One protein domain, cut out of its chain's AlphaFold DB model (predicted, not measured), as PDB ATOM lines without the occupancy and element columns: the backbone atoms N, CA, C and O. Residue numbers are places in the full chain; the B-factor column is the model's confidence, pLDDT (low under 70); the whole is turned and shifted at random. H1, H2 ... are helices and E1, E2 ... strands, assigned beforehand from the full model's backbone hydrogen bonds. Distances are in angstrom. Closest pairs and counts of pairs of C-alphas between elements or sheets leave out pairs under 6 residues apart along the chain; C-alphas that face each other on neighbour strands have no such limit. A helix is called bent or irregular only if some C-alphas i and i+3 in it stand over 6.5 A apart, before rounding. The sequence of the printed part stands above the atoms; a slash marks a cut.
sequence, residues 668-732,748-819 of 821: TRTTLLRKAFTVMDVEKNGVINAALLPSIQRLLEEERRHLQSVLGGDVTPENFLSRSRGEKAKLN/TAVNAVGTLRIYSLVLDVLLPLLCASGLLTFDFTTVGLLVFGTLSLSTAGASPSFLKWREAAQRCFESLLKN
ATOM      1  N   THR A 668      21.882   3.214  45.350       81.38
ATOM      2  CA  THR A 668      22.130   3.532  43.944       81.38
ATOM      3  C   THR A 668      23.230   4.582  43.842       81.38
ATOM      4  O   THR A 668      23.484   5.328  44.796       81.38
ATOM      5  N   ARG A 669      23.841   4.692  42.655       83.36
ATOM      6  CA  ARG A 669      24.769   5.781  42.300       83.36
ATOM      7  C   ARG A 669      24.206   7.144  42.713       83.36
ATOM      8  O   ARG A 669      24.862   7.903  43.417       83.36
ATOM      9  N   THR A 670      22.936   7.386  42.396       82.82
ATOM     10  CA  THR A 670      22.226   8.624  42.727       82.82
ATOM     11  C   THR A 670      22.044   8.831  44.231       82.82
ATOM     12  O   THR A 670      22.161   9.957  44.698       82.82
ATOM     13  N   THR A 671      21.774   7.784  45.024       83.99
ATOM     14  CA  THR A 671      21.679   7.945  46.491       83.99
ATOM     15  C   THR A 671      23.024   8.277  47.126       83.99
ATOM     16  O   THR A 671      23.062   9.114  48.021       83.99
ATOM     17  N   LEU A 672      24.118   7.674  46.650       85.66
ATOM     18  CA  LEU A 672      25.467   8.009  47.113       85.66
ATOM     19  C   LEU A 672      25.827   9.442  46.720       85.66
ATOM     20  O   LEU A 672      26.289  10.202  47.563       85.66
ATOM     21  N   LEU A 673      25.525   9.836  45.481       89.96
ATOM     22  CA  LEU A 673      25.741  11.199  45.008       89.96
ATOM     23  C   LEU A 673      24.922  12.205  45.823       89.96
ATOM     24  O   LEU A 673      25.447  13.243  46.195       89.96
ATOM     25  N   ARG A 674      23.664  11.892  46.166       88.34
ATOM     26  CA  ARG A 674      22.836  12.756  47.027       88.34
ATOM     27  C   ARG A 674      23.455  12.917  48.408       88.34
ATOM     28  O   ARG A 674      23.516  14.036  48.905       88.34
ATOM     29  N   LYS A 675      23.925  11.821  49.018       88.36
ATOM     30  CA  LYS A 675      24.624  11.873  50.310       88.36
ATOM     31  C   LYS A 675      25.885  12.747  50.211       88.36
ATOM     32  O   LYS A 675      26.058  13.625  51.045       88.36
ATOM     33  N   ALA A 676      26.704  12.563  49.176       89.16
ATOM     34  CA  ALA A 676      27.920  13.347  48.948       89.16
ATOM     35  C   ALA A 676      27.628  14.838  48.697       89.16
ATOM     36  O   ALA A 676      28.236  15.703  49.319       89.16
ATOM     37  N   PHE A 677      26.640  15.147  47.854       90.08
ATOM     38  CA  PHE A 677      26.237  16.523  47.568       90.08
ATOM     39  C   PHE A 677      25.662  17.221  48.804       90.08
ATOM     40  O   PHE A 677      25.989  18.368  49.054       90.08
ATOM     41  N   THR A 678      24.896  16.516  49.642       86.92
ATOM     42  CA  THR A 678      24.369  17.066  50.910       86.92
ATOM     43  C   THR A 678      25.479  17.429  51.906       86.92
ATOM     44  O   THR A 678      25.279  18.279  52.775       86.92
ATOM     45  N   VAL A 679      26.631  16.758  51.815       86.48
ATOM     46  CA  VAL A 679      27.818  17.060  52.626       86.48
ATOM     47  C   VAL A 679      28.550  18.293  52.081       86.48
ATOM     48  O   VAL A 679      28.992  19.115  52.876       86.48
ATOM     49  N   MET A 680      28.629  18.463  50.755       86.85
ATOM     50  CA  MET A 680      29.228  19.650  50.120       86.85
ATOM     51  C   MET A 680      28.344  20.900  50.218       86.85
ATOM     52  O   MET A 680      28.855  22.000  50.410       86.85
ATOM     53  N   ASP A 681      27.025  20.743  50.096       87.56
ATOM     54  CA  ASP A 681      26.044  21.825  50.171       87.56
ATOM     55  C   ASP A 681      25.771  22.195  51.635       87.56
ATOM     56  O   ASP A 681      24.733  21.882  52.229       87.56
ATOM     57  N   VAL A 682      26.775  22.824  52.251       76.63
ATOM     58  CA  VAL A 682      26.757  23.229  53.663       76.63
ATOM     59  C   VAL A 682      25.558  24.139  53.943       76.63
ATOM     60  O   VAL A 682      24.888  23.967  54.970       76.63
ATOM     61  N   GLU A 683      25.272  25.057  53.015       75.57
ATOM     62  CA  GLU A 683      24.213  26.066  53.125       75.57
ATOM     63  C   GLU A 683      22.826  25.573  52.694       75.57
ATOM     64  O   GLU A 683      21.834  26.180  53.087       75.57
ATOM     65  N   LYS A 684      22.740  24.427  52.003       82.36
ATOM     66  CA  LYS A 684      21.505  23.877  51.415       82.36
ATOM     67  C   LYS A 684      20.906  24.780  50.333       82.36
ATOM     68  O   LYS A 684      19.684  24.864  50.206       82.36
ATOM     69  N   ASN A 685      21.766  25.445  49.565       78.17
ATOM     70  CA  ASN A 685      21.360  26.352  48.491       78.17
ATOM     71  C   ASN A 685      21.031  25.594  47.193       78.17
ATOM     72  O   ASN A 685      20.424  26.160  46.289       78.17
ATOM     73  N   GLY A 686      21.444  24.327  47.066       82.30
ATOM     74  CA  GLY A 686      21.305  23.524  45.849       82.30
ATOM     75  C   GLY A 686      22.338  23.840  44.760       82.30
ATOM     76  O   GLY A 686      22.598  22.979  43.921       82.30
ATOM     77  N   VAL A 687      22.960  25.020  44.814       85.28
ATOM     78  CA  VAL A 687      24.035  25.481  43.925       85.28
ATOM     79  C   VAL A 687      25.217  25.935  44.778       85.28
ATOM     80  O   VAL A 687      25.043  26.671  45.750       85.28
ATOM     81  N   ILE A 688      26.421  25.498  44.420       86.43
ATOM     82  CA  ILE A 688      27.663  25.813  45.127       86.43
ATOM     83  C   ILE A 688      28.591  26.562  44.170       86.43
ATOM     84  O   ILE A 688      28.788  26.143  43.031       86.43
ATOM     85  N   ASN A 689      29.169  27.668  44.639       84.93
ATOM     86  CA  ASN A 689      30.186  28.419  43.905       84.93
ATOM     87  C   ASN A 689      31.574  27.795  44.140       84.93
ATOM     88  O   ASN A 689      31.938  27.483  45.276       84.93
ATOM     89  N   ALA A 690      32.362  27.643  43.078       85.76
ATOM     90  CA  ALA A 690      33.714  27.100  43.104       85.76
ATOM     91  C   ALA A 690      34.670  27.884  44.016       85.76
ATOM     92  O   ALA A 690      35.541  27.287  44.646       85.76
ATOM     93  N   ALA A 691      34.455  29.191  44.185       84.66
ATOM     94  CA  ALA A 691      35.199  30.022  45.133       84.66
ATOM     95  C   ALA A 691      35.046  29.554  46.595       84.66
ATOM     96  O   ALA A 691      35.907  29.824  47.430       84.66
ATOM     97  N   LEU A 692      33.972  28.822  46.916       85.14
ATOM     98  CA  LEU A 692      33.740  28.261  48.248       85.14
ATOM     99  C   LEU A 692      34.441  26.912  48.458       85.14
ATOM    100  O   LEU A 692      34.499  26.447  49.597       85.14
ATOM    101  N   LEU A 693      34.987  26.280  47.409       86.67
ATOM    102  CA  LEU A 693      35.601  24.952  47.504       86.67
ATOM    103  C   LEU A 693      36.733  24.868  48.533       86.67
ATOM    104  O   LEU A 693      36.694  23.929  49.326       86.67
ATOM    105  N   PRO A 694      37.683  25.822  48.619       86.75
ATOM    106  CA  PRO A 694      38.725  25.771  49.646       86.75
ATOM    107  C   PRO A 694      38.155  25.817  51.072       86.75
ATOM    108  O   PRO A 694      38.632  25.119  51.968       86.75
ATOM    109  N   SER A 695      37.099  26.606  51.287       82.82
ATOM    110  CA  SER A 695      36.418  26.721  52.582       82.82
ATOM    111  C   SER A 695      35.650  25.447  52.933       82.82
ATOM    112  O   SER A 695      35.746  24.958  54.059       82.82
ATOM    113  N   ILE A 696      34.929  24.875  51.962       86.69
ATOM    114  CA  ILE A 696      34.225  23.593  52.106       86.69
ATOM    115  C   ILE A 696      35.236  22.479  52.390       86.69
ATOM    116  O   ILE A 696      35.022  21.689  53.303       86.69
ATOM    117  N   GLN A 697      36.362  22.441  51.674       88.87
ATOM    118  CA  GLN A 697      37.422  21.461  51.885       88.87
ATOM    119  C   GLN A 697      37.950  21.507  53.322       88.87
ATOM    120  O   GLN A 697      37.938  20.480  53.998       88.87
ATOM    121  N   ARG A 698      38.340  22.689  53.821       84.87
ATOM    122  CA  ARG A 698      38.831  22.855  55.202       84.87
ATOM    123  C   ARG A 698      37.811  22.377  56.236       84.87
ATOM    124  O   ARG A 698      38.166  21.629  57.144       84.87
ATOM    125  N   LEU A 699      36.544  22.756  56.065       84.10
ATOM    126  CA  LEU A 699      35.458  22.363  56.965       84.10
ATOM    127  C   LEU A 699      35.233  20.842  56.974       84.10
ATOM    128  O   LEU A 699      35.046  20.232  58.026       84.10
ATOM    129  N   LEU A 700      35.254  20.215  55.797       87.65
ATOM    130  CA  LEU A 700      35.066  18.773  55.660       87.65
ATOM    131  C   LEU A 700      36.281  17.977  56.150       87.65
ATOM    132  O   LEU A 700      36.103  16.888  56.695       87.65
ATOM    133  N   GLU A 701      37.502  18.492  55.994       88.83
ATOM    134  CA  GLU A 701      38.717  17.887  56.548       88.83
ATOM    135  C   GLU A 701      38.718  17.903  58.079       88.83
ATOM    136  O   GLU A 701      39.084  16.900  58.695       88.83
ATOM    137  N   GLU A 702      38.287  19.005  58.697       81.19
ATOM    138  CA  GLU A 702      38.136  19.110  60.152       81.19
ATOM    139  C   GLU A 702      37.106  18.101  60.673       81.19
ATOM    140  O   GLU A 702      37.384  17.347  61.609       81.19
ATOM    141  N   GLU A 703      35.960  17.988  60.003       77.33
ATOM    142  CA  GLU A 703      34.949  16.993  60.352       77.33
ATOM    143  C   GLU A 703      35.453  15.556  60.125       77.33
ATOM    144  O   GLU A 703      35.198  14.673  60.944       77.33
ATOM    145  N   ARG A 704      36.229  15.297  59.059       83.00
ATOM    146  CA  ARG A 704      36.866  13.989  58.838       83.00
ATOM    147  C   ARG A 704      37.809  13.645  59.988       83.00
ATOM    148  O   ARG A 704      37.771  12.515  60.469       83.00
ATOM    149  N   ARG A 705      38.632  14.598  60.443       81.52
ATOM    150  CA  ARG A 705      39.524  14.415  61.604       81.52
ATOM    151  C   ARG A 705      38.721  14.133  62.874       81.52
ATOM    152  O   ARG A 705      39.086  13.222  63.611       81.52
ATOM    153  N   HIS A 706      37.608  14.835  63.087       73.14
ATOM    154  CA  HIS A 706      36.714  14.595  64.222       73.14
ATOM    155  C   HIS A 706      36.062  13.203  64.173       73.14
ATOM    156  O   HIS A 706      36.064  12.470  65.157       73.14
ATOM    157  N   LEU A 707      35.556  12.768  63.018       76.24
ATOM    158  CA  LEU A 707      34.996  11.419  62.867       76.24
ATOM    159  C   LEU A 707      36.059  10.332  63.063       76.24
ATOM    160  O   LEU A 707      35.770   9.289  63.650       76.24
ATOM    161  N   GLN A 708      37.290  10.574  62.608       80.17
ATOM    162  CA  GLN A 708      38.419   9.678  62.854       80.17
ATOM    163  C   GLN A 708      38.795   9.617  64.340       80.17
ATOM    164  O   GLN A 708      39.072   8.523  64.827       80.17
ATOM    165  N   SER A 709      38.755  10.733  65.080       73.54
ATOM    166  CA  SER A 709      39.009  10.725  66.529       73.54
ATOM    167  C   SER A 709      37.904  10.005  67.306       73.54
ATOM    168  O   SER A 709      38.205   9.208  68.193       73.54
ATOM    169  N   VAL A 710      36.638  10.192  66.912       69.54
ATOM    170  CA  VAL A 710      35.484   9.485  67.497       69.54
ATOM    171  C   VAL A 710      35.585   7.973  67.263       69.54
ATOM    172  O   VAL A 710      35.329   7.187  68.173       69.54
ATOM    173  N   LEU A 711      35.995   7.546  66.063       68.96
ATOM    174  CA  LEU A 711      36.270   6.134  65.762       68.96
ATOM    175  C   LEU A 711      37.512   5.604  66.503       68.96
ATOM    176  O   LEU A 711      37.578   4.412  66.792       68.96
ATOM    177  N   GLY A 712      38.465   6.481  66.834       63.80
ATOM    178  CA  GLY A 712      39.668   6.193  67.621       63.80
ATOM    179  C   GLY A 712      39.443   6.060  69.132       63.80
ATOM    180  O   GLY A 712      40.399   5.789  69.854       63.80
ATOM    181  N   GLY A 713      38.205   6.212  69.615       56.90
ATOM    182  CA  GLY A 713      37.843   5.982  71.017       56.90
ATOM    183  C   GLY A 713      38.044   7.175  71.955       56.90
ATOM    184  O   GLY A 713      37.917   6.994  73.167       56.90
ATOM    185  N   ASP A 714      38.311   8.376  71.430       48.90
ATOM    186  CA  ASP A 714      38.597   9.568  72.236       48.90
ATOM    187  C   ASP A 714      37.441  10.594  72.182       48.90
ATOM    188  O   ASP A 714      37.198  11.227  71.158       48.90
ATOM    189  N   VAL A 715      36.744  10.732  73.319       53.98
ATOM    190  CA  VAL A 715      35.878  11.850  73.772       53.98
ATOM    191  C   VAL A 715      34.642  12.246  72.911       53.98
ATOM    192  O   VAL A 715      34.497  11.969  71.731       53.98
ATOM    193  N   THR A 716      33.659  12.825  73.609       54.33
ATOM    194  CA  THR A 716      32.219  13.016  73.336       54.33
ATOM    195  C   THR A 716      31.786  13.680  72.009       54.33
ATOM    196  O   THR A 716      32.492  14.537  71.487       54.33
ATOM    197  N   PRO A 717      30.562  13.362  71.519       49.62
ATOM    198  CA  PRO A 717      30.097  13.663  70.167       49.62
ATOM    199  C   PRO A 717      29.510  15.074  70.060       49.62
ATOM    200  O   PRO A 717      28.327  15.283  70.319       49.62
ATOM    201  N   GLU A 718      30.301  16.046  69.625       51.16
ATOM    202  CA  GLU A 718      29.749  17.269  69.041       51.16
ATOM    203  C   GLU A 718      30.466  17.572  67.727       51.16
ATOM    204  O   GLU A 718      31.432  18.327  67.685       51.16
ATOM    205  N   ASN A 719      29.950  16.979  66.647       55.04
ATOM    206  CA  ASN A 719      30.293  17.313  65.267       55.04
ATOM    207  C   ASN A 719      30.242  18.834  65.054       55.04
ATOM    208  O   ASN A 719      29.219  19.473  65.340       55.04
ATOM    209  N   PHE A 720      31.307  19.419  64.508       52.49
ATOM    210  CA  PHE A 720      31.405  20.861  64.267       52.49
ATOM    211  C   PHE A 720      30.327  21.345  63.291       52.49
ATOM    212  O   PHE A 720      29.750  22.415  63.486       52.49
ATOM    213  N   LEU A 721      29.964  20.526  62.298       52.36
ATOM    214  CA  LEU A 721      28.844  20.798  61.387       52.36
ATOM    215  C   LEU A 721      27.477  20.797  62.087       52.36
ATOM    216  O   LEU A 721      26.576  21.542  61.700       52.36
ATOM    217  N   SER A 722      27.312  19.992  63.138       54.78
ATOM    218  CA  SER A 722      26.102  19.991  63.966       54.78
ATOM    219  C   SER A 722      26.063  21.205  64.895       54.78
ATOM    220  O   SER A 722      24.990  21.779  65.092       54.78
ATOM    221  N   ARG A 723      27.220  21.647  65.410       49.76
ATOM    222  CA  ARG A 723      27.353  22.905  66.159       49.76
ATOM    223  C   ARG A 723      27.038  24.114  65.288       49.76
ATOM    224  O   ARG A 723      26.164  24.886  65.663       49.76
ATOM    225  N   SER A 724      27.652  24.241  64.115       51.29
ATOM    226  CA  SER A 724      27.448  25.388  63.223       51.29
ATOM    227  C   SER A 724      26.032  25.437  62.638       51.29
ATOM    228  O   SER A 724      25.424  26.509  62.593       51.29
ATOM    229  N   ARG A 725      25.430  24.286  62.288       52.18
ATOM    230  CA  ARG A 725      24.002  24.213  61.913       52.18
ATOM    231  C   ARG A 725      23.080  24.542  63.083       52.18
ATOM    232  O   ARG A 725      22.102  25.261  62.893       52.18
ATOM    233  N   GLY A 726      23.395  24.061  64.284       46.41
ATOM    234  CA  GLY A 726      22.661  24.399  65.501       46.41
ATOM    235  C   GLY A 726      22.783  25.877  65.882       46.41
ATOM    236  O   GLY A 726      21.838  26.448  66.413       46.41
ATOM    237  N   GLU A 727      23.912  26.519  65.591       48.58
ATOM    238  CA  GLU A 727      24.192  27.916  65.928       48.58
ATOM    239  C   GLU A 727      23.574  28.898  64.918       48.58
ATOM    240  O   GLU A 727      22.902  29.841  65.339       48.58
ATOM    241  N   LYS A 728      23.631  28.617  63.601       51.19
ATOM    242  CA  LYS A 728      22.834  29.347  62.586       51.19
ATOM    243  C   LYS A 728      21.321  29.197  62.840       51.19
ATOM    244  O   LYS A 728      20.580  30.163  62.684       51.19
ATOM    245  N   ALA A 729      20.849  28.028  63.287       46.46
ATOM    246  CA  ALA A 729      19.438  27.821  63.643       46.46
ATOM    247  C   ALA A 729      19.016  28.591  64.911       46.46
ATOM    248  O   ALA A 729      17.913  29.136  64.958       46.46
ATOM    249  N   LYS A 730      19.907  28.702  65.908       50.84
ATOM    250  CA  LYS A 730      19.704  29.538  67.107       50.84
ATOM    251  C   LYS A 730      19.666  31.034  66.777       50.84
ATOM    252  O   LYS A 730      18.901  31.758  67.404       50.84
ATOM    253  N   LEU A 731      20.444  31.484  65.790       48.69
ATOM    254  CA  LEU A 731      20.435  32.869  65.300       48.69
ATOM    255  C   LEU A 731      19.193  33.195  64.450       48.69
ATOM    256  O   LEU A 731      18.693  34.313  64.519       48.69
ATOM    257  N   ASN A 732      18.642  32.215  63.724       51.26
ATOM    258  CA  ASN A 732      17.443  32.376  62.887       51.26
ATOM    259  C   ASN A 732      16.106  32.149  63.627       51.26
ATOM    260  O   ASN A 732      15.054  32.103  62.992       51.26
ATOM    261  N   THR A 748      26.392   3.910  66.304       56.83
ATOM    262  CA  THR A 748      27.195   5.111  66.031       56.83
ATOM    263  C   THR A 748      28.468   4.777  65.265       56.83
ATOM    264  O   THR A 748      28.819   5.532  64.369       56.83
ATOM    265  N   ALA A 749      29.113   3.637  65.534       54.65
ATOM    266  CA  ALA A 749      30.338   3.241  64.836       54.65
ATOM    267  C   ALA A 749      30.086   2.918  63.352       54.65
ATOM    268  O   ALA A 749      30.741   3.487  62.486       54.65
ATOM    269  N   VAL A 750      29.090   2.078  63.035       58.47
ATOM    270  CA  VAL A 750      28.752   1.732  61.637       58.47
ATOM    271  C   VAL A 750      28.292   2.968  60.858       58.47
ATOM    272  O   VAL A 750      28.744   3.195  59.736       58.47
ATOM    273  N   ASN A 751      27.470   3.825  61.475       67.19
ATOM    274  CA  ASN A 751      27.079   5.095  60.866       67.19
ATOM    275  C   ASN A 751      28.277   6.038  60.688       67.19
ATOM    276  O   ASN A 751      28.351   6.713  59.666       67.19
ATOM    277  N   ALA A 752      29.225   6.077  61.628       67.58
ATOM    278  CA  ALA A 752      30.434   6.890  61.522       67.58
ATOM    279  C   ALA A 752      31.365   6.391  60.410       67.58
ATOM    280  O   ALA A 752      31.868   7.212  59.653       67.58
ATOM    281  N   VAL A 753      31.533   5.075  60.234       71.01
ATOM    282  CA  VAL A 753      32.306   4.496  59.117       71.01
ATOM    283  C   VAL A 753      31.643   4.804  57.776       71.01
ATOM    284  O   VAL A 753      32.310   5.246  56.841       71.01
ATOM    285  N   GLY A 754      30.324   4.624  57.681       74.58
ATOM    286  CA  GLY A 754      29.574   4.968  56.476       74.58
ATOM    287  C   GLY A 754      29.660   6.459  56.142       74.58
ATOM    288  O   GLY A 754      29.875   6.842  54.994       74.58
ATOM    289  N   THR A 755      29.578   7.304  57.168       78.57
ATOM    290  CA  THR A 755      29.769   8.749  57.045       78.57
ATOM    291  C   THR A 755      31.189   9.053  56.572       78.57
ATOM    292  O   THR A 755      31.347   9.692  55.541       78.57
ATOM    293  N   LEU A 756      32.222   8.497  57.210       82.53
ATOM    294  CA  LEU A 756      33.626   8.677  56.832       82.53
ATOM    295  C   LEU A 756      33.891   8.312  55.361       82.53
ATOM    296  O   LEU A 756      34.571   9.061  54.668       82.53
ATOM    297  N   ARG A 757      33.295   7.219  54.856       83.58
ATOM    298  CA  ARG A 757      33.380   6.828  53.434       83.58
ATOM    299  C   ARG A 757      32.821   7.909  52.498       83.58
ATOM    300  O   ARG A 757      33.380   8.126  51.427       83.58
ATOM    301  N   ILE A 758      31.755   8.607  52.894       86.65
ATOM    302  CA  ILE A 758      31.185   9.724  52.121       86.65
ATOM    303  C   ILE A 758      32.101  10.950  52.177       86.65
ATOM    304  O   ILE A 758      32.329  11.564  51.139       86.65
ATOM    305  N   TYR A 759      32.662  11.288  53.344       87.91
ATOM    306  CA  TYR A 759      33.628  12.392  53.460       87.91
ATOM    307  C   TYR A 759      34.879  12.128  52.618       87.91
ATOM    308  O   TYR A 759      35.329  13.026  51.918       87.91
ATOM    309  N   SER A 760      35.392  10.894  52.616       87.03
ATOM    310  CA  SER A 760      36.491  10.487  51.733       87.03
ATOM    311  C   SER A 760      36.120  10.573  50.256       87.03
ATOM    312  O   SER A 760      36.881  11.133  49.480       87.03
ATOM    313  N   LEU A 761      34.933  10.111  49.845       89.72
ATOM    314  CA  LEU A 761      34.472  10.283  48.460       89.72
ATOM    315  C   LEU A 761      34.451  11.764  48.045       89.72
ATOM    316  O   LEU A 761      34.839  12.101  46.927       89.72
ATOM    317  N   VAL A 762      33.983  12.647  48.928       91.56
ATOM    318  CA  VAL A 762      33.912  14.084  48.651       91.56
ATOM    319  C   VAL A 762      35.309  14.698  48.569       91.56
ATOM    320  O   VAL A 762      35.654  15.269  47.539       91.56
ATOM    321  N   LEU A 763      36.110  14.556  49.625       90.67
ATOM    322  CA  LEU A 763      37.422  15.191  49.757       90.67
ATOM    323  C   LEU A 763      38.455  14.623  48.784       90.67
ATOM    324  O   LEU A 763      39.167  15.379  48.134       90.67
ATOM    325  N   ASP A 764      38.522  13.298  48.677       89.99
ATOM    326  CA  ASP A 764      39.605  12.619  47.968       89.99
ATOM    327  C   ASP A 764      39.298  12.465  46.466       89.99
ATOM    328  O   ASP A 764      40.194  12.124  45.698       89.99
ATOM    329  N   VAL A 765      38.046  12.685  46.027       91.34
ATOM    330  CA  VAL A 765      37.636  12.421  44.634       91.34
ATOM    331  C   VAL A 765      36.758  13.513  44.018       91.34
ATOM    332  O   VAL A 765      37.103  14.030  42.956       91.34
ATOM    333  N   LEU A 766      35.627  13.881  44.636       91.51
ATOM    334  CA  LEU A 766      34.695  14.843  44.024       91.51
ATOM    335  C   LEU A 766      35.236  16.275  44.011       91.51
ATOM    336  O   LEU A 766      35.070  16.957  43.006       91.51
ATOM    337  N   LEU A 767      35.891  16.728  45.081       91.44
ATOM    338  CA  LEU A 767      36.511  18.053  45.120       91.44
ATOM    339  C   LEU A 767      37.623  18.195  44.063       91.44
ATOM    340  O   LEU A 767      37.538  19.129  43.265       91.44
ATOM    341  N   PRO A 768      38.590  17.259  43.947       90.37
ATOM    342  CA  PRO A 768      39.547  17.272  42.840       90.37
ATOM    343  C   PRO A 768      38.898  17.241  41.451       90.37
ATOM    344  O   PRO A 768      39.364  17.934  40.548       90.37
ATOM    345  N   LEU A 769      37.812  16.477  41.273       90.22
ATOM    346  CA  LEU A 769      37.062  16.443  40.015       90.22
ATOM    347  C   LEU A 769      36.431  17.803  39.686       90.22
ATOM    348  O   LEU A 769      36.507  18.245  38.542       90.22
ATOM    349  N   LEU A 770      35.831  18.467  40.676       88.79
ATOM    350  CA  LEU A 770      35.235  19.793  40.521       88.79
ATOM    351  C   LEU A 770      36.300  20.839  40.191       88.79
ATOM    352  O   LEU A 770      36.136  21.574  39.219       88.79
ATOM    353  N   CYS A 771      37.429  20.835  40.899       86.77
ATOM    354  CA  CYS A 771      38.561  21.705  40.581       86.77
ATOM    355  C   CYS A 771      39.091  21.463  39.158       86.77
ATOM    356  O   CYS A 771      39.361  22.413  38.432       86.77
ATOM    357  N   ALA A 772      39.199  20.202  38.727       85.63
ATOM    358  CA  ALA A 772      39.666  19.855  37.384       85.63
ATOM    359  C   ALA A 772      38.651  20.182  36.273       85.63
ATOM    360  O   ALA A 772      39.044  20.263  35.110       85.63
ATOM    361  N   SER A 773      37.368  20.349  36.615       84.48
ATOM    362  CA  SER A 773      36.303  20.671  35.656       84.48
ATOM    363  C   SER A 773      36.286  22.138  35.219       84.48
ATOM    364  O   SER A 773      35.743  22.436  34.162       84.48
ATOM    365  N   GLY A 774      36.861  23.048  36.017       81.50
ATOM    366  CA  GLY A 774      36.871  24.487  35.736       81.50
ATOM    367  C   GLY A 774      35.509  25.185  35.852       81.50
ATOM    368  O   GLY A 774      35.386  26.339  35.453       81.50
ATOM    369  N   LEU A 775      34.481  24.513  36.378       83.83
ATOM    370  CA  LEU A 775      33.160  25.114  36.575       83.83
ATOM    371  C   LEU A 775      33.195  26.180  37.674       83.83
ATOM    372  O   LEU A 775      33.734  25.930  38.749       83.83
ATOM    373  N   LEU A 776      32.565  27.332  37.427       84.29
ATOM    374  CA  LEU A 776      32.415  28.414  38.411       84.29
ATOM    375  C   LEU A 776      31.301  28.130  39.420       84.29
ATOM    376  O   LEU A 776      31.421  28.454  40.599       84.29
ATOM    377  N   THR A 777      30.238  27.469  38.973       86.08
ATOM    378  CA  THR A 777      29.116  27.035  39.801       86.08
ATOM    379  C   THR A 777      28.715  25.618  39.433       86.08
ATOM    380  O   THR A 777      28.859  25.172  38.295       86.08
ATOM    381  N   PHE A 778      28.248  24.867  40.424       87.87
ATOM    382  CA  PHE A 778      27.816  23.493  40.225       87.87
ATOM    383  C   PHE A 778      26.659  23.146  41.155       87.87
ATOM    384  O   PHE A 778      26.611  23.535  42.323       87.87
ATOM    385  N   ASP A 779      25.726  22.373  40.621       89.77
ATOM    386  CA  ASP A 779      24.573  21.835  41.329       89.77
ATOM    387  C   ASP A 779      24.609  20.299  41.337       89.77
ATOM    388  O   ASP A 779      25.497  19.659  40.760       89.77
ATOM    389  N   PHE A 780      23.635  19.678  42.004       89.74
ATOM    390  CA  PHE A 780      23.547  18.219  42.100       89.74
ATOM    391  C   PHE A 780      23.569  17.532  40.723       89.74
ATOM    392  O   PHE A 780      24.218  16.495  40.546       89.74
ATOM    393  N   THR A 781      22.860  18.105  39.751       86.28
ATOM    394  CA  THR A 781      22.771  17.618  38.372       86.28
ATOM    395  C   THR A 781      24.107  17.705  37.654       86.28
ATOM    396  O   THR A 781      24.528  16.725  37.045       86.28
ATOM    397  N   THR A 782      24.816  18.815  37.804       86.13
ATOM    398  CA  THR A 782      26.123  19.071  37.207       86.13
ATOM    399  C   THR A 782      27.152  18.089  37.744       86.13
ATOM    400  O   THR A 782      27.794  17.402  36.955       86.13
ATOM    401  N   VAL A 783      27.238  17.892  39.067       87.94
ATOM    402  CA  VAL A 783      28.134  16.865  39.642       87.94
ATOM    403  C   VAL A 783      27.770  15.468  39.126       87.94
ATOM    404  O   VAL A 783      28.647  14.673  38.783       87.94
ATOM    405  N   GLY A 784      26.474  15.163  39.017       88.08
ATOM    406  CA  GLY A 784      25.999  13.902  38.449       88.08
ATOM    407  C   GLY A 784      26.409  13.704  36.991       88.08
ATOM    408  O   GLY A 784      26.818  12.601  36.623       88.08
ATOM    409  N   LEU A 785      26.354  14.758  36.180       84.79
ATOM    410  CA  LEU A 785      26.778  14.751  34.784       84.79
ATOM    411  C   LEU A 785      28.302  14.644  34.638       84.79
ATOM    412  O   LEU A 785      28.763  13.922  33.758       84.79
ATOM    413  N   LEU A 786      29.088  15.265  35.521       85.69
ATOM    414  CA  LEU A 786      30.550  15.120  35.519       85.69
ATOM    415  C   LEU A 786      30.978  13.671  35.790       85.69
ATOM    416  O   LEU A 786      31.864  13.144  35.118       85.69
ATOM    417  N   VAL A 787      30.337  13.008  36.758       85.89
ATOM    418  CA  VAL A 787      30.701  11.641  37.165       85.89
ATOM    419  C   VAL A 787      30.087  10.581  36.244       85.89
ATOM    420  O   VAL A 787      30.790   9.694  35.750       85.89
ATOM    421  N   PHE A 788      28.768  10.635  36.036       84.52
ATOM    422  CA  PHE A 788      27.989   9.593  35.348       84.52
ATOM    423  C   PHE A 788      27.491  10.001  33.971       84.52
ATOM    424  O   PHE A 788      27.049   9.135  33.217       84.52
ATOM    425  N   GLY A 789      27.500  11.295  33.663       73.45
ATOM    426  CA  GLY A 789      27.035  11.774  32.377       73.45
ATOM    427  C   GLY A 789      27.884  11.185  31.266       73.45
ATOM    428  O   GLY A 789      29.099  11.030  31.388       73.45
ATOM    429  N   THR A 790      27.234  10.895  30.153       58.95
ATOM    430  CA  THR A 790      27.884  10.676  28.863       58.95
ATOM    431  C   THR A 790      28.172  12.008  28.186       58.95
ATOM    432  O   THR A 790      28.221  12.021  26.960       58.95
ATOM    433  N   LEU A 791      28.271  13.108  28.966       45.86
ATOM    434  CA  LEU A 791      28.464  14.462  28.459       45.86
ATOM    435  C   LEU A 791      29.449  14.358  27.317       45.86
ATOM    436  O   LEU A 791      30.580  13.905  27.506       45.86
ATOM    437  N   SER A 792      28.977  14.763  26.151       38.79
ATOM    438  CA  SER A 792      29.694  14.935  24.899       38.79
ATOM    439  C   SER A 792      30.817  15.977  25.020       38.79
ATOM    440  O   SER A 792      31.225  16.581  24.039       38.79
ATOM    441  N   LEU A 793      31.372  16.156  26.223       46.55
ATOM    442  CA  LEU A 793      32.782  16.413  26.420       46.55
ATOM    443  C   LEU A 793      33.507  15.238  25.774       46.55
ATOM    444  O   LEU A 793      33.757  14.206  26.407       46.55
ATOM    445  N   SER A 794      33.766  15.380  24.476       41.78
ATOM    446  CA  SER A 794      34.735  14.558  23.783       41.78
ATOM    447  C   SER A 794      35.919  14.393  24.727       41.78
ATOM    448  O   SER A 794      36.472  15.374  25.227       41.78
ATOM    449  N   THR A 795      36.297  13.152  25.031       52.90
ATOM    450  CA  THR A 795      37.533  12.892  25.779       52.90
ATOM    451  C   THR A 795      38.732  13.563  25.094       52.90
ATOM    452  O   THR A 795      39.753  13.785  25.736       52.90
ATOM    453  N   ALA A 796      38.588  13.941  23.817       49.06
ATOM    454  CA  ALA A 796      39.440  14.896  23.128       49.06
ATOM    455  C   ALA A 796      39.154  16.340  23.597       49.06
ATOM    456  O   ALA A 796      38.214  16.983  23.137       49.06
ATOM    457  N   GLY A 797      39.978  16.845  24.519       56.91
ATOM    458  CA  GLY A 797      39.957  18.237  24.997       56.91
ATOM    459  C   GLY A 797      39.795  18.372  26.510       56.91
ATOM    460  O   GLY A 797      40.165  19.393  27.082       56.91
ATOM    461  N   ALA A 798      39.307  17.328  27.180       67.29
ATOM    462  CA  ALA A 798      39.308  17.281  28.633       67.29
ATOM    463  C   ALA A 798      40.744  17.203  29.173       67.29
ATOM    464  O   ALA A 798      41.582  16.472  28.640       67.29
ATOM    465  N   SER A 799      41.021  17.923  30.260       76.50
ATOM    466  CA  SER A 799      42.329  17.856  30.907       76.50
ATOM    467  C   SER A 799      42.624  16.414  31.371       76.50
ATOM    468  O   SER A 799      41.719  15.709  31.837       76.50
ATOM    469  N   PRO A 800      43.881  15.935  31.281       81.19
ATOM    470  CA  PRO A 800      44.249  14.608  31.783       81.19
ATOM    471  C   PRO A 800      43.891  14.427  33.263       81.19
ATOM    472  O   PRO A 800      43.485  13.344  33.687       81.19
ATOM    473  N   SER A 801      43.983  15.509  34.043       82.65
ATOM    474  CA  SER A 801      43.553  15.550  35.439       82.65
ATOM    475  C   SER A 801      42.048  15.318  35.579       82.65
ATOM    476  O   SER A 801      41.644  14.507  36.412       82.65
ATOM    477  N   PHE A 802      41.212  15.947  34.748       85.46
ATOM    478  CA  PHE A 802      39.767  15.728  34.761       85.46
ATOM    479  C   PHE A 802      39.408  14.271  34.462       85.46
ATOM    480  O   PHE A 802      38.634  13.665  35.202       85.46
ATOM    481  N   LEU A 803      39.998  13.677  33.420       84.29
ATOM    482  CA  LEU A 803      39.739  12.277  33.063       84.29
ATOM    483  C   LEU A 803      40.181  11.317  34.173       84.29
ATOM    484  O   LEU A 803      39.419  10.417  34.534       84.29
ATOM    485  N   LYS A 804      41.358  11.553  34.767       89.29
ATOM    486  CA  LYS A 804      41.864  10.794  35.917       89.29
ATOM    487  C   LYS A 804      40.877  10.825  37.083       89.29
ATOM    488  O   LYS A 804      40.526   9.775  37.622       89.29
ATOM    489  N   TRP A 805      40.398  12.008  37.458       89.88
ATOM    490  CA  TRP A 805      39.468  12.155  38.578       89.88
ATOM    491  C   TRP A 805      38.069  11.634  38.266       89.88
ATOM    492  O   TRP A 805      37.419  11.072  39.145       89.88
ATOM    493  N   ARG A 806      37.616  11.733  37.015       86.94
ATOM    494  CA  ARG A 806      36.339  11.159  36.575       86.94
ATOM    495  C   ARG A 806      36.366   9.638  36.661       86.94
ATOM    496  O   ARG A 806      35.432   9.037  37.190       86.94
ATOM    497  N   GLU A 807      37.442   9.016  36.196       87.06
ATOM    498  CA  GLU A 807      37.623   7.570  36.297       87.06
ATOM    499  C   GLU A 807      37.756   7.126  37.764       87.06
ATOM    500  O   GLU A 807      37.123   6.152  38.181       87.06
ATOM    501  N   ALA A 808      38.503   7.875  38.584       88.03
ATOM    502  CA  ALA A 808      38.587   7.646  40.026       88.03
ATOM    503  C   ALA A 808      37.209   7.741  40.705       88.03
ATOM    504  O   ALA A 808      36.867   6.879  41.517       88.03
ATOM    505  N   ALA A 809      36.383   8.724  40.329       88.70
ATOM    506  CA  ALA A 809      35.013   8.869  40.814       88.70
ATOM    507  C   ALA A 809      34.174   7.647  40.454       88.70
ATOM    508  O   ALA A 809      33.578   7.033  41.340       88.70
ATOM    509  N   GLN A 810      34.177   7.231  39.188       87.11
ATOM    510  CA  GLN A 810      33.433   6.052  38.742       87.11
ATOM    511  C   GLN A 810      33.855   4.787  39.498       87.11
ATOM    512  O   GLN A 810      32.991   4.094  40.041       87.11
ATOM    513  N   ARG A 811      35.165   4.532  39.635       86.23
ATOM    514  CA  ARG A 811      35.691   3.402  40.422       86.23
ATOM    515  C   ARG A 811      35.273   3.475  41.892       86.23
ATOM    516  O   ARG A 811      34.882   2.459  42.467       86.23
ATOM    517  N   CYS A 812      35.319   4.660  42.502       86.50
ATOM    518  CA  CYS A 812      34.929   4.853  43.896       86.50
ATOM    519  C   CYS A 812      33.430   4.579  44.100       86.50
ATOM    520  O   CYS A 812      33.057   3.817  44.993       86.50
ATOM    521  N   PHE A 813      32.564   5.098  43.222       86.82
ATOM    522  CA  PHE A 813      31.130   4.798  43.253       86.82
ATOM    523  C   PHE A 813      30.849   3.306  43.058       86.82
ATOM    524  O   PHE A 813      30.001   2.754  43.753       86.82
ATOM    525  N   GLU A 814      31.553   2.625  42.155       84.16
ATOM    526  CA  GLU A 814      31.411   1.175  41.982       84.16
ATOM    527  C   GLU A 814      31.866   0.383  43.210       84.16
ATOM    528  O   GLU A 814      31.205  -0.584  43.590       84.16
ATOM    529  N   SER A 815      32.944   0.811  43.866       83.53
ATOM    530  CA  SER A 815      33.419   0.225  45.122       83.53
ATOM    531  C   SER A 815      32.391   0.387  46.252       83.53
ATOM    532  O   SER A 815      32.021  -0.587  46.909       83.53
ATOM    533  N   LEU A 816      31.833   1.589  46.415       82.33
ATOM    534  CA  LEU A 816      30.811   1.887  47.428       82.33
ATOM    535  C   LEU A 816      29.464   1.203  47.155       82.33
ATOM    536  O   LEU A 816      28.685   0.980  48.076       82.33
ATOM    537  N   LEU A 817      29.164   0.851  45.904       80.27
ATOM    538  CA  LEU A 817      27.980   0.051  45.576       80.27
ATOM    539  C   LEU A 817      28.169  -1.432  45.892       80.27
ATOM    540  O   LEU A 817      27.192  -2.102  46.227       80.27
ATOM    541  N   LYS A 818      29.401  -1.944  45.789       76.75
ATOM    542  CA  LYS A 818      29.746  -3.311  46.207       76.75
ATOM    543  C   LYS A 818      29.697  -3.451  47.732       76.75
ATOM    544  O   LYS A 818      29.227  -4.476  48.215       76.75
ATOM    545  N   ASN A 819      30.099  -2.405  48.458       66.24
ATOM    546  CA  ASN A 819      30.075  -2.329  49.922       66.24
ATOM    547  C   ASN A 819      29.142  -1.190  50.388       66.24
ATOM    548  O   ASN A 819      29.627  -0.092  50.680       66.24
TER     549      ASN A 819
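Overview. This is residues 668 to 732 and 748 to 819 of the 821 residues of an uncharacterized protein of Trypanosoma brucei brucei (strain 927/4 GUTat10.1) (UniProt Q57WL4). The long helix H4 runs through the middle of a helical body, with H2 and H6 packed along it, H1 crossing it and H5 bridging H1 and H6. A tiny two-stranded sheet pairs E1, between H1 and H2 along the chain, with E2, between H4 and H5, and residues 726 to 732, of which 726 to 731 belong to H3, stick out. The printed part has 137 residues with six named helices and two strands, ordered H1 E1 H2 H3 H4 E2 H5 H6; the sheet E1 - E2 is antiparallel and the class mostly helix. It is compact, with a radius of gyration of the C-alphas of 15.8 A and spans of 51 by 36 by 23 A.

Arrangement. E1, residues 687 to 689, and E2, residues 777 to 779, are antiparallel neighbours; N 688 and O 778, 2.9 A apart, are within hydrogen-bond range. H2, residues 690 to 711, touches H4, residues 748 to 773, at a shallow tilt of 24 degrees, opposite ways; the closest C-alphas, Arg 704 and Tyr 759, are 6.5 A apart. H6, residues 800 to 818, touches residues 761 to 773 of H4 at a shallow 22 degrees, opposite ways, with C-alphas 772 and 802 closest at 4.9 A. H1, residues 669 to 680, touches residues 758 to 762 of H4, about perpendicular at 85 degrees, with C-alphas 676 and 758 closest at 5.8 A. H5, residues 780 to 788, touches H1, the closest C-alphas, 677 and 780, being 6.3 A apart. H5 also touches residues 806 to 810 of H6, with C-alphas 787 and 806 closest at 5.7 A. H3, residues 720 to 731, is close to but not clearly touching H2, with C-alphas 703 and 720 closest at 6.5 A. Every O i to N i+4 pair is within range in H1, H3, H5 and H6, against 16 of 18 in H2 and 20 of 22 in H4.

Along the chain. H1 begins at C-alpha 669 (24.769, 5.781, 42.300), and H6, 27.2 A long, ends at C-alpha 818 (29.746, -3.311, 46.207). H4 measures 35.3 A and is only just irregular, C-alphas 764 and 767 being 6.9 A apart. H2, 31.0 A, has a kink of 26 degrees near residue 697 and is irregular, with C-alphas 691 and 694 7.1 A apart.

Size, cuts and confidence. The farthest C-alphas, Val 715 and Ala 796, are 50.9 A apart. Residues 733 to 747 are not printed, and C-alphas 732 and 748 stand 29.1 A apart across the cut. The link from H5 to H6 is long, 11 residues. Confidence is under 70 at residues 710 to 732, 748 to 752, 790 to 798 and 819.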